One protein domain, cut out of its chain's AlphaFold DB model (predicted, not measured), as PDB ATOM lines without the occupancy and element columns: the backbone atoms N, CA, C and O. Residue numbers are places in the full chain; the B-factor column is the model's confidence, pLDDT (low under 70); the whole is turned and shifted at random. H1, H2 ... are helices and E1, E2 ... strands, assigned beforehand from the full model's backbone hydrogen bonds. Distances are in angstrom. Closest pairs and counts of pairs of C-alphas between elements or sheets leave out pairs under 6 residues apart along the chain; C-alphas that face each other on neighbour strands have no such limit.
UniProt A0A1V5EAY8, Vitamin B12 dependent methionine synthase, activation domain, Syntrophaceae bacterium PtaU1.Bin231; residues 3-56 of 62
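This is residues 3 to 56 of the 62 residues of the protein "Vitamin B12 dependent methionine synthase, activation domain" of Syntrophaceae bacterium PtaU1.Bin231 (UniProt A0A1V5EAY8). A two-stranded antiparallel ribbon, E1 beside E2, makes one end of the long axis, and the helices H1 and H2 with a looped stretch make the other. Going along the long axis, H1 comes between the ribbon and the loop of residues 35 to 43, with its own line across that axis, and the short H2 follows it round a corner; the link of residues 9 to 18 swings out to one side before it reaches H1. The printed part has 54 residues with two named helices and two named strands, in the order E1, H1, H2, E2; the sheet has the order E1 - E2, and the class is mixed, helices and strands, with under half of the residues in named elements. It is only just compact, close to loose, with a radius of gyration of the C-alphas of 11.7 A, and the C-alphas span 35 by 24 by 18 A along the three main axes.

Begin at the sheet, which is made of E1, residues 3 to 8, and E2, residues 51 to 55. These neighbour strands are antiparallel, with an angle of 152 degrees between their N-to-C directions. Look at Arg 7 and Ala 52, whose C-alphas face each other at 4.7 A, and at Leu 3 and Val 54, whose C-alphas face each other at 4.9 A. In the backbone, N 51 and O 8 are within hydrogen-bond range at 2.8 A, and so are N 4 and O 53 at 2.9 A. Go on to H1, residues 19 to 26, which is apart from E2. From H1 look to H2, residues 29 to 32: the two are close but not clearly touching, with 1 pair of C-alphas within 8 A, those of Tyr 24 and Glu 30, 7.9 A apart. Their centres are 11.6 A apart. H2 and E1 are apart. In H1 every O i to N i+4 pair is within hydrogen-bond range; H2, with 4 residues, is too short for such a pair, and its 1 pair of O i and N i+3 is within range. Beyond H2 you will find a short antiparallel pairing outside the named strands, residues 35 to 36 with residues 42 to 43.

Find C-alpha 3 at (-13.469, 7.478, -10.306); from there E1, residues 3 to 8, runs 12.5 A from first to last C-alpha. Its neighbour E2, residues 51 to 55, starts from C-alpha 51 at (-14.150, 12.810, -1.809) and covers 12.7 A, ending with C-alpha 55 at (-14.056, 11.569, -14.472). Then turn to C-alpha 19 at (-16.100, 19.918, 6.066), where H1 begins; it runs through residues 19 to 26 over 10.9 A. H2, residues 29 to 32, measures 5.3 A from Met 29 to Trp 32.

The two C-alphas farthest apart are those of Asp 38 and Ala 56, at 37.3 A, while the first and last printed C-alphas, Leu 3 and Ala 56, are 8.5 A apart. The printed part runs from 3 to 56 of a full chain of 62 residues and has no cut. The link from H2 to E2 is long, with 18 residues, 33 to 50, in which there is no named element; their C-alphas lie 3 to 15 A from the mean of all C-alphas. The link from E1 to H1 is short, with 10 residues, and the link from H1 to H2 is tight, with 2. The mean pLDDT of the printed part is 96.1, and no printed residue is under 70.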
ATOM      1  N   LEU A   3     -13.976   6.751 -11.471       91.12
ATOM      2  CA  LEU A   3     -13.469   7.478 -10.306       91.12
ATOM      3  C   LEU A   3     -11.946   7.594 -10.388       91.12
ATOM      4  O   LEU A   3     -11.257   6.624 -10.711       91.12
ATOM      5  N   SER A   4     -11.419   8.774 -10.072       90.00
ATOM      6  CA  SER A   4      -9.978   8.958  -9.909       90.00
ATOM      7  C   SER A   4      -9.446   8.103  -8.756       90.00
ATOM      8  O   SER A   4     -10.122   7.885  -7.751       90.00
ATOM      9  N   ARG A   5      -8.185   7.665  -8.863       90.44
ATOM     10  CA  ARG A   5      -7.472   7.011  -7.750       90.44
ATOM     11  C   ARG A   5      -7.123   7.984  -6.617       90.44
ATOM     12  O   ARG A   5      -6.781   7.537  -5.527       90.44
ATOM     13  N   ARG A   6      -7.182   9.297  -6.867       91.25
ATOM     14  CA  ARG A   6      -6.926  10.328  -5.854       91.25
ATOM     15  C   ARG A   6      -8.194  10.580  -5.046       91.25
ATOM     16  O   ARG A   6      -9.256  10.815  -5.623       91.25
ATOM     17  N   ARG A   7      -8.057  10.546  -3.723       94.12
ATOM     18  CA  ARG A   7      -9.122  10.855  -2.770       94.12
ATOM     19  C   ARG A   7      -8.618  11.878  -1.762       94.12
ATOM     20  O   ARG A   7      -7.445  11.831  -1.396       94.12
ATOM     21  N   TYR A   8      -9.504  12.760  -1.326       94.81
ATOM     22  CA  TYR A   8      -9.192  13.845  -0.401       94.81
ATOM     23  C   TYR A   8     -10.117  13.764   0.805       94.81
ATOM     24  O   TYR A   8     -11.325  13.611   0.646       94.81
ATOM     25  N   SER A   9      -9.556  13.856   2.001       96.56
ATOM     26  CA  SER A   9     -10.293  13.789   3.263       96.56
ATOM     27  C   SER A   9     -10.262  15.151   3.943       96.56
ATOM     28  O   SER A   9      -9.277  15.877   3.813       96.56
ATOM     29  N   ALA A  10     -11.326  15.490   4.670       97.44
ATOM     30  CA  ALA A  10     -11.340  16.692   5.493       97.44
ATOM     31  C   ALA A  10     -10.200  16.630   6.528       97.44
ATOM     32  O   ALA A  10      -9.914  15.568   7.080       97.44
ATOM     33  N   GLY A  11      -9.521  17.756   6.755       96.50
ATOM     34  CA  GLY A  11      -8.350  17.858   7.635       96.50
ATOM     35  C   GLY A  11      -6.995  17.673   6.941       96.50
ATOM     36  O   GLY A  11      -5.966  17.799   7.601       96.50
ATOM     37  N   TYR A  12      -6.962  17.408   5.629       95.69
ATOM     38  CA  TYR A  12      -5.723  17.318   4.848       95.69
ATOM     39  C   TYR A  12      -5.543  18.523   3.917       95.69
ATOM     40  O   TYR A  12      -6.455  18.891   3.181       95.69
ATOM     41  N   GLY A  13      -4.326  19.076   3.874       92.88
ATOM     42  CA  GLY A  13      -3.980  20.174   2.967       92.88
ATOM     43  C   GLY A  13      -4.791  21.440   3.249       92.88
ATOM     44  O   GLY A  13      -4.835  21.911   4.381       92.88
ATOM     45  N   ASP A  14      -5.422  21.982   2.212       95.56
ATOM     46  CA  ASP A  14      -6.331  23.133   2.259       95.56
ATOM     47  C   ASP A  14      -7.795  22.745   2.549       95.56
ATOM     48  O   ASP A  14      -8.661  23.614   2.677       95.56
ATOM     49  N   PHE A  15      -8.092  21.450   2.708       95.50
ATOM     50  CA  PHE A  15      -9.433  20.983   3.031       95.50
ATOM     51  C   PHE A  15      -9.671  21.013   4.547       95.50
ATOM     52  O   PHE A  15      -9.239  20.126   5.283       95.50
ATOM     53  N   SER A  16     -10.395  22.034   5.016       97.31
ATOM     54  CA  SER A  16     -10.749  22.198   6.433       97.31
ATOM     55  C   SER A  16     -11.438  20.963   7.023       97.31
ATOM     56  O   SER A  16     -12.363  20.407   6.428       97.31
ATOM     57  N   LEU A  17     -11.039  20.588   8.245       97.69
ATOM     58  CA  LEU A  17     -11.654  19.498   9.005       97.69
ATOM     59  C   LEU A  17     -13.156  19.726   9.238       97.69
ATOM     60  O   LEU A  17     -13.916  18.766   9.244       97.69
ATOM     61  N   ALA A  18     -13.610  20.979   9.340       97.62
ATOM     62  CA  ALA A  18     -15.030  21.294   9.521       97.62
ATOM     63  C   ALA A  18     -15.924  20.746   8.386       97.62
ATOM     64  O   ALA A  18     -17.085  20.418   8.621       97.62
ATOM     65  N   GLY A  19     -15.379  20.557   7.174       97.25
ATOM     66  CA  GLY A  19     -16.100  19.918   6.066       97.25
ATOM     67  C   GLY A  19     -16.493  18.457   6.337       97.25
ATOM     68  O   GLY A  19     -17.384  17.923   5.675       97.25
ATOM     69  N   GLN A  20     -15.885  17.811   7.339       98.06
ATOM     70  CA  GLN A  20     -16.242  16.469   7.805       98.06
ATOM     71  C   GLN A  20     -17.706  16.391   8.262       98.06
ATOM     72  O   GLN A  20     -18.339  15.357   8.044       98.06
ATOM     73  N   ALA A  21     -18.256  17.471   8.835       97.94
ATOM     74  CA  ALA A  21     -19.652  17.532   9.277       97.94
ATOM     75  C   ALA A  21     -20.639  17.449   8.103       97.94
ATOM     76  O   ALA A  21     -21.643  16.738   8.180       97.94
ATOM     77  N   ASP A  22     -20.333  18.112   6.986       97.81
ATOM     78  CA  ASP A  22     -21.161  18.034   5.782       97.81
ATOM     79  C   ASP A  22     -21.116  16.644   5.154       97.81
ATOM     80  O   ASP A  22     -22.164  16.097   4.810       97.81
ATOM     81  N   ILE A  23     -19.928  16.038   5.055       97.69
ATOM     82  CA  ILE A  23     -19.787  14.661   4.559       97.69
ATOM     83  C   ILE A  23     -20.562  13.690   5.462       97.69
ATOM     84  O   ILE A  23     -21.307  12.850   4.957       97.69
ATOM     85  N   TYR A  24     -20.426  13.832   6.785       98.25
ATOM     86  CA  TYR A  24     -21.128  13.016   7.777       98.25
ATOM     87  C   TYR A  24     -22.650  13.069   7.586       98.25
ATOM     88  O   TYR A  24     -23.308  12.028   7.518       98.25
ATOM     89  N   ARG A  25     -23.195  14.283   7.435       98.19
ATOM     90  CA  ARG A  25     -24.624  14.527   7.209       98.19
ATOM     91  C   ARG A  25     -25.099  13.971   5.867       98.19
ATOM     92  O   ARG A  25     -26.127  13.307   5.825       98.19
ATOM     93  N   LEU A  26     -24.372  14.239   4.780       98.06
ATOM     94  CA  LEU A  26     -24.750  13.813   3.424       98.06
ATOM     95  C   LEU A  26     -24.756  12.289   3.257       98.06
ATOM     96  O   LEU A  26     -25.552  11.769   2.483       98.06
ATOM     97  N   LEU A  27     -23.870  11.585   3.965       97.19
ATOM     98  CA  LEU A  27     -23.790  10.123   3.945       97.19
ATOM     99  C   LEU A  27     -24.671   9.451   5.012       97.19
ATOM    100  O   LEU A  27     -24.677   8.224   5.104       97.19
ATOM    101  N   GLU A  28     -25.386  10.242   5.820       98.06
ATOM    102  CA  GLU A  28     -26.226   9.776   6.929       98.06
ATOM    103  C   GLU A  28     -25.479   8.798   7.855       98.06
ATOM    104  O   GLU A  28     -25.984   7.736   8.222       98.06
ATOM    105  N   MET A  29     -24.234   9.141   8.204       97.94
ATOM    106  CA  MET A  29     -23.288   8.237   8.870       97.94
ATOM    107  C   MET A  29     -23.784   7.683  10.217       97.94
ATOM    108  O   MET A  29     -23.411   6.570  10.593       97.94
ATOM    109  N   GLU A  30     -24.680   8.397  10.900       97.50
ATOM    110  CA  GLU A  30     -25.350   7.928  12.119       97.50
ATOM    111  C   GLU A  30     -26.076   6.589  11.910       97.50
ATOM    112  O   GLU A  30     -26.007   5.701  12.761       97.50
ATOM    113  N   ARG A  31     -26.690   6.379  10.735       98.12
ATOM    114  CA  ARG A  31     -27.385   5.125  10.382       98.12
ATOM    115  C   ARG A  31     -26.448   3.919  10.317       98.12
ATOM    116  O   ARG A  31     -26.911   2.782  10.376       98.12
ATOM    117  N   TRP A  32     -25.150   4.171  10.197       96.06
ATOM    118  CA  TRP A  32     -24.089   3.168  10.152       96.06
ATOM    119  C   TRP A  32     -23.391   3.001  11.510       96.06
ATOM    120  O   TRP A  32     -22.410   2.269  11.607       96.06
ATOM    121  N   GLY A  33     -23.879   3.683  12.554       97.44
ATOM    122  CA  GLY A  33     -23.303   3.646  13.898       97.44
ATOM    123  C   GLY A  33     -22.034   4.484  14.061       97.44
ATOM    124  O   GLY A  33     -21.353   4.350  15.076       97.44
ATOM    125  N   VAL A  34     -21.705   5.343  13.090       98.31
ATOM    126  CA  VAL A  34     -20.593   6.293  13.214       98.31
ATOM    127  C   VAL A  34     -21.122   7.586  13.821       98.31
ATOM    128  O   VAL A  34     -22.127   8.129  13.364       98.31
ATOM    129  N   ARG A  35     -20.435   8.106  14.835       98.38
ATOM    130  CA  ARG A  35     -20.714   9.405  15.464       98.38
ATOM    131  C   ARG A  35     -19.670  10.433  15.044       98.38
ATOM    132  O   ARG A  35     -18.594  10.072  14.570       98.38
ATOM    133  N   ILE A  36     -19.992  11.706  15.234       98.38
ATOM    134  CA  ILE A  36     -19.061  12.822  15.065       98.38
ATOM    135  C   ILE A  36     -19.048  13.664  16.343       98.38
ATOM    136  O   ILE A  36     -20.097  13.881  16.949       98.38
ATOM    137  N   THR A  37     -17.870  14.096  16.777       98.25
ATOM    138  CA  THR A  37     -17.703  14.977  17.943       98.25
ATOM    139  C   THR A  37     -17.853  16.451  17.556       98.25
ATOM    140  O   THR A  37     -17.762  16.807  16.379       98.25
ATOM    141  N   ASP A  38     -17.966  17.339  18.547       97.69
ATOM    142  CA  ASP A  38     -17.952  18.799  18.329       97.69
ATOM    143  C   ASP A  38     -16.635  19.300  17.707       97.69
ATOM    144  O   ASP A  38     -16.585  20.359  17.084       97.69
ATOM    145  N   SER A  39     -15.557  18.525  17.852       97.56
ATOM    146  CA  SER A  39     -14.258  18.754  17.208       97.56
ATOM    147  C   SER A  39     -14.128  18.094  15.830       97.56
ATOM    148  O   SER A  39     -13.027  18.044  15.283       97.56
ATOM    149  N   PHE A  40     -15.234  17.601  15.265       98.12
ATOM    150  CA  PHE A  40     -15.329  16.945  13.957       98.12
ATOM    151  C   PHE A  40     -14.578  15.611  13.830       98.12
ATOM    152  O   PHE A  40     -14.325  15.144  12.720       98.12
ATOM    153  N   MET A  41     -14.237  14.971  14.948       97.69
ATOM    154  CA  MET A  41     -13.625  13.643  14.933       97.69
ATOM    155  C   MET A  41     -14.700  12.574  14.774       97.69
ATOM    156  O   MET A  41     -15.773  12.675  15.364       97.69
ATOM    157  N   LEU A  42     -14.411  11.539  13.984       98.31
ATOM    158  CA  LEU A  42     -15.315  10.407  13.810       98.31
ATOM    159  C   LEU A  42     -15.072   9.348  14.881       98.31
ATOM    160  O   LEU A  42     -13.930   9.028  15.215       98.31
ATOM    161  N   GLU A  43     -16.158   8.755  15.358       98.19
ATOM    162  CA  GLU A  43     -16.132   7.637  16.289       98.19
ATOM    163  C   GLU A  43     -16.930   6.468  15.703       98.19
ATOM    164  O   GLU A  43     -18.108   6.652  15.395       98.19
ATOM    165  N   PRO A  44     -16.344   5.266  15.554       97.50
ATOM    166  CA  PRO A  44     -15.014   4.852  16.025       97.50
ATOM    167  C   PRO A  44     -13.846   5.568  15.330       97.50
ATOM    168  O   PRO A  44     -13.952   5.908  14.156       97.50
ATOM    169  N   GLU A  45     -12.714   5.724  16.029       97.19
ATOM    170  CA  GLU A  45     -11.524   6.443  15.522       97.19
ATOM    171  C   GLU A  45     -11.027   5.894  14.174       97.19
ATOM    172  O   GLU A  45     -10.535   6.630  13.322       97.19
ATOM    173  N   LYS A  46     -11.185   4.585  13.937       96.38
ATOM    174  CA  LYS A  46     -10.841   3.933  12.663       96.38
ATOM    175  C   LYS A  46     -11.941   4.086  11.605       96.38
ATOM    176  O   LYS A  46     -12.243   3.139  10.885       96.38
ATOM    177  N   SER A  47     -12.504   5.285  11.497       97.00
ATOM    178  CA  SER A  47     -13.447   5.680  10.450       97.00
ATOM    179  C   SER A  47     -12.783   6.697   9.528       97.00
ATOM    180  O   SER A  47     -12.112   7.617   9.988       97.00
ATOM    181  N   VAL A  48     -12.972   6.552   8.215       96.31
ATOM    182  CA  VAL A  48     -12.415   7.477   7.220       96.31
ATOM    183  C   VAL A  48     -13.477   7.857   6.203       96.31
ATOM    184  O   VAL A  48     -14.251   7.018   5.749       96.31
ATOM    185  N   THR A  49     -13.481   9.126   5.808       96.81
ATOM    186  CA  THR A  49     -14.280   9.614   4.683       96.81
ATOM    187  C   THR A  49     -13.378  10.316   3.685       96.81
ATOM    188  O   THR A  49     -12.330  10.844   4.059       96.81
ATOM    189  N   ALA A  50     -13.749  10.304   2.407       95.94
ATOM    190  CA  ALA A  50     -13.013  11.029   1.385       95.94
ATOM    191  C   ALA A  50     -13.901  11.359   0.181       95.94
ATOM    192  O   ALA A  50     -14.808  10.598  -0.155       95.94
ATOM    193  N   VAL A  51     -13.586  12.452  -0.507       94.56
ATOM    194  CA  VAL A  51     -14.150  12.810  -1.809       94.56
ATOM    195  C   VAL A  51     -13.218  12.349  -2.924       94.56
ATOM    196  O   VAL A  51     -11.992  12.399  -2.793       94.56
ATOM    197  N   ALA A  52     -13.793  11.887  -4.031       94.06
ATOM    198  CA  ALA A  52     -13.060  11.447  -5.210       94.06
ATOM    199  C   ALA A  52     -13.576  12.181  -6.447       94.06
ATOM    200  O   ALA A  52     -14.769  12.456  -6.569       94.06
ATOM    201  N   VAL A  53     -12.674  12.475  -7.382       93.38
ATOM    202  CA  VAL A  53     -13.055  13.102  -8.650       93.38
ATOM    203  C   VAL A  53     -13.794  12.090  -9.514       93.38
ATOM    204  O   VAL A  53     -13.292  10.993  -9.783       93.38
ATOM    205  N   VAL A  54     -14.965  12.496  -9.985       93.12
ATOM    206  CA  VAL A  54     -15.711  11.804 -11.026       93.12
ATOM    207  C   VAL A  54     -15.162  12.248 -12.379       93.12
ATOM    208  O   VAL A  54     -15.188  13.431 -12.707       93.12
ATOM    209  N   GLN A  55     -14.648  11.306 -13.163       90.00
ATOM    210  CA  GLN A  55     -14.056  11.569 -14.472       90.00
ATOM    211  C   GLN A  55     -14.828  10.851 -15.580       90.00
ATOM    212  O   GLN A  55     -15.327   9.734 -15.409       90.00
ATOM    213  N   ALA A  56     -14.900  11.474 -16.755       86.19
ATOM    214  CA  ALA A  56     -15.289  10.755 -17.960       86.19
ATOM    215  C   ALA A  56     -14.304   9.595 -18.185       86.19
ATOM    216  O   ALA A  56     -13.106   9.720 -17.908       86.19
TER     217      ALA A  56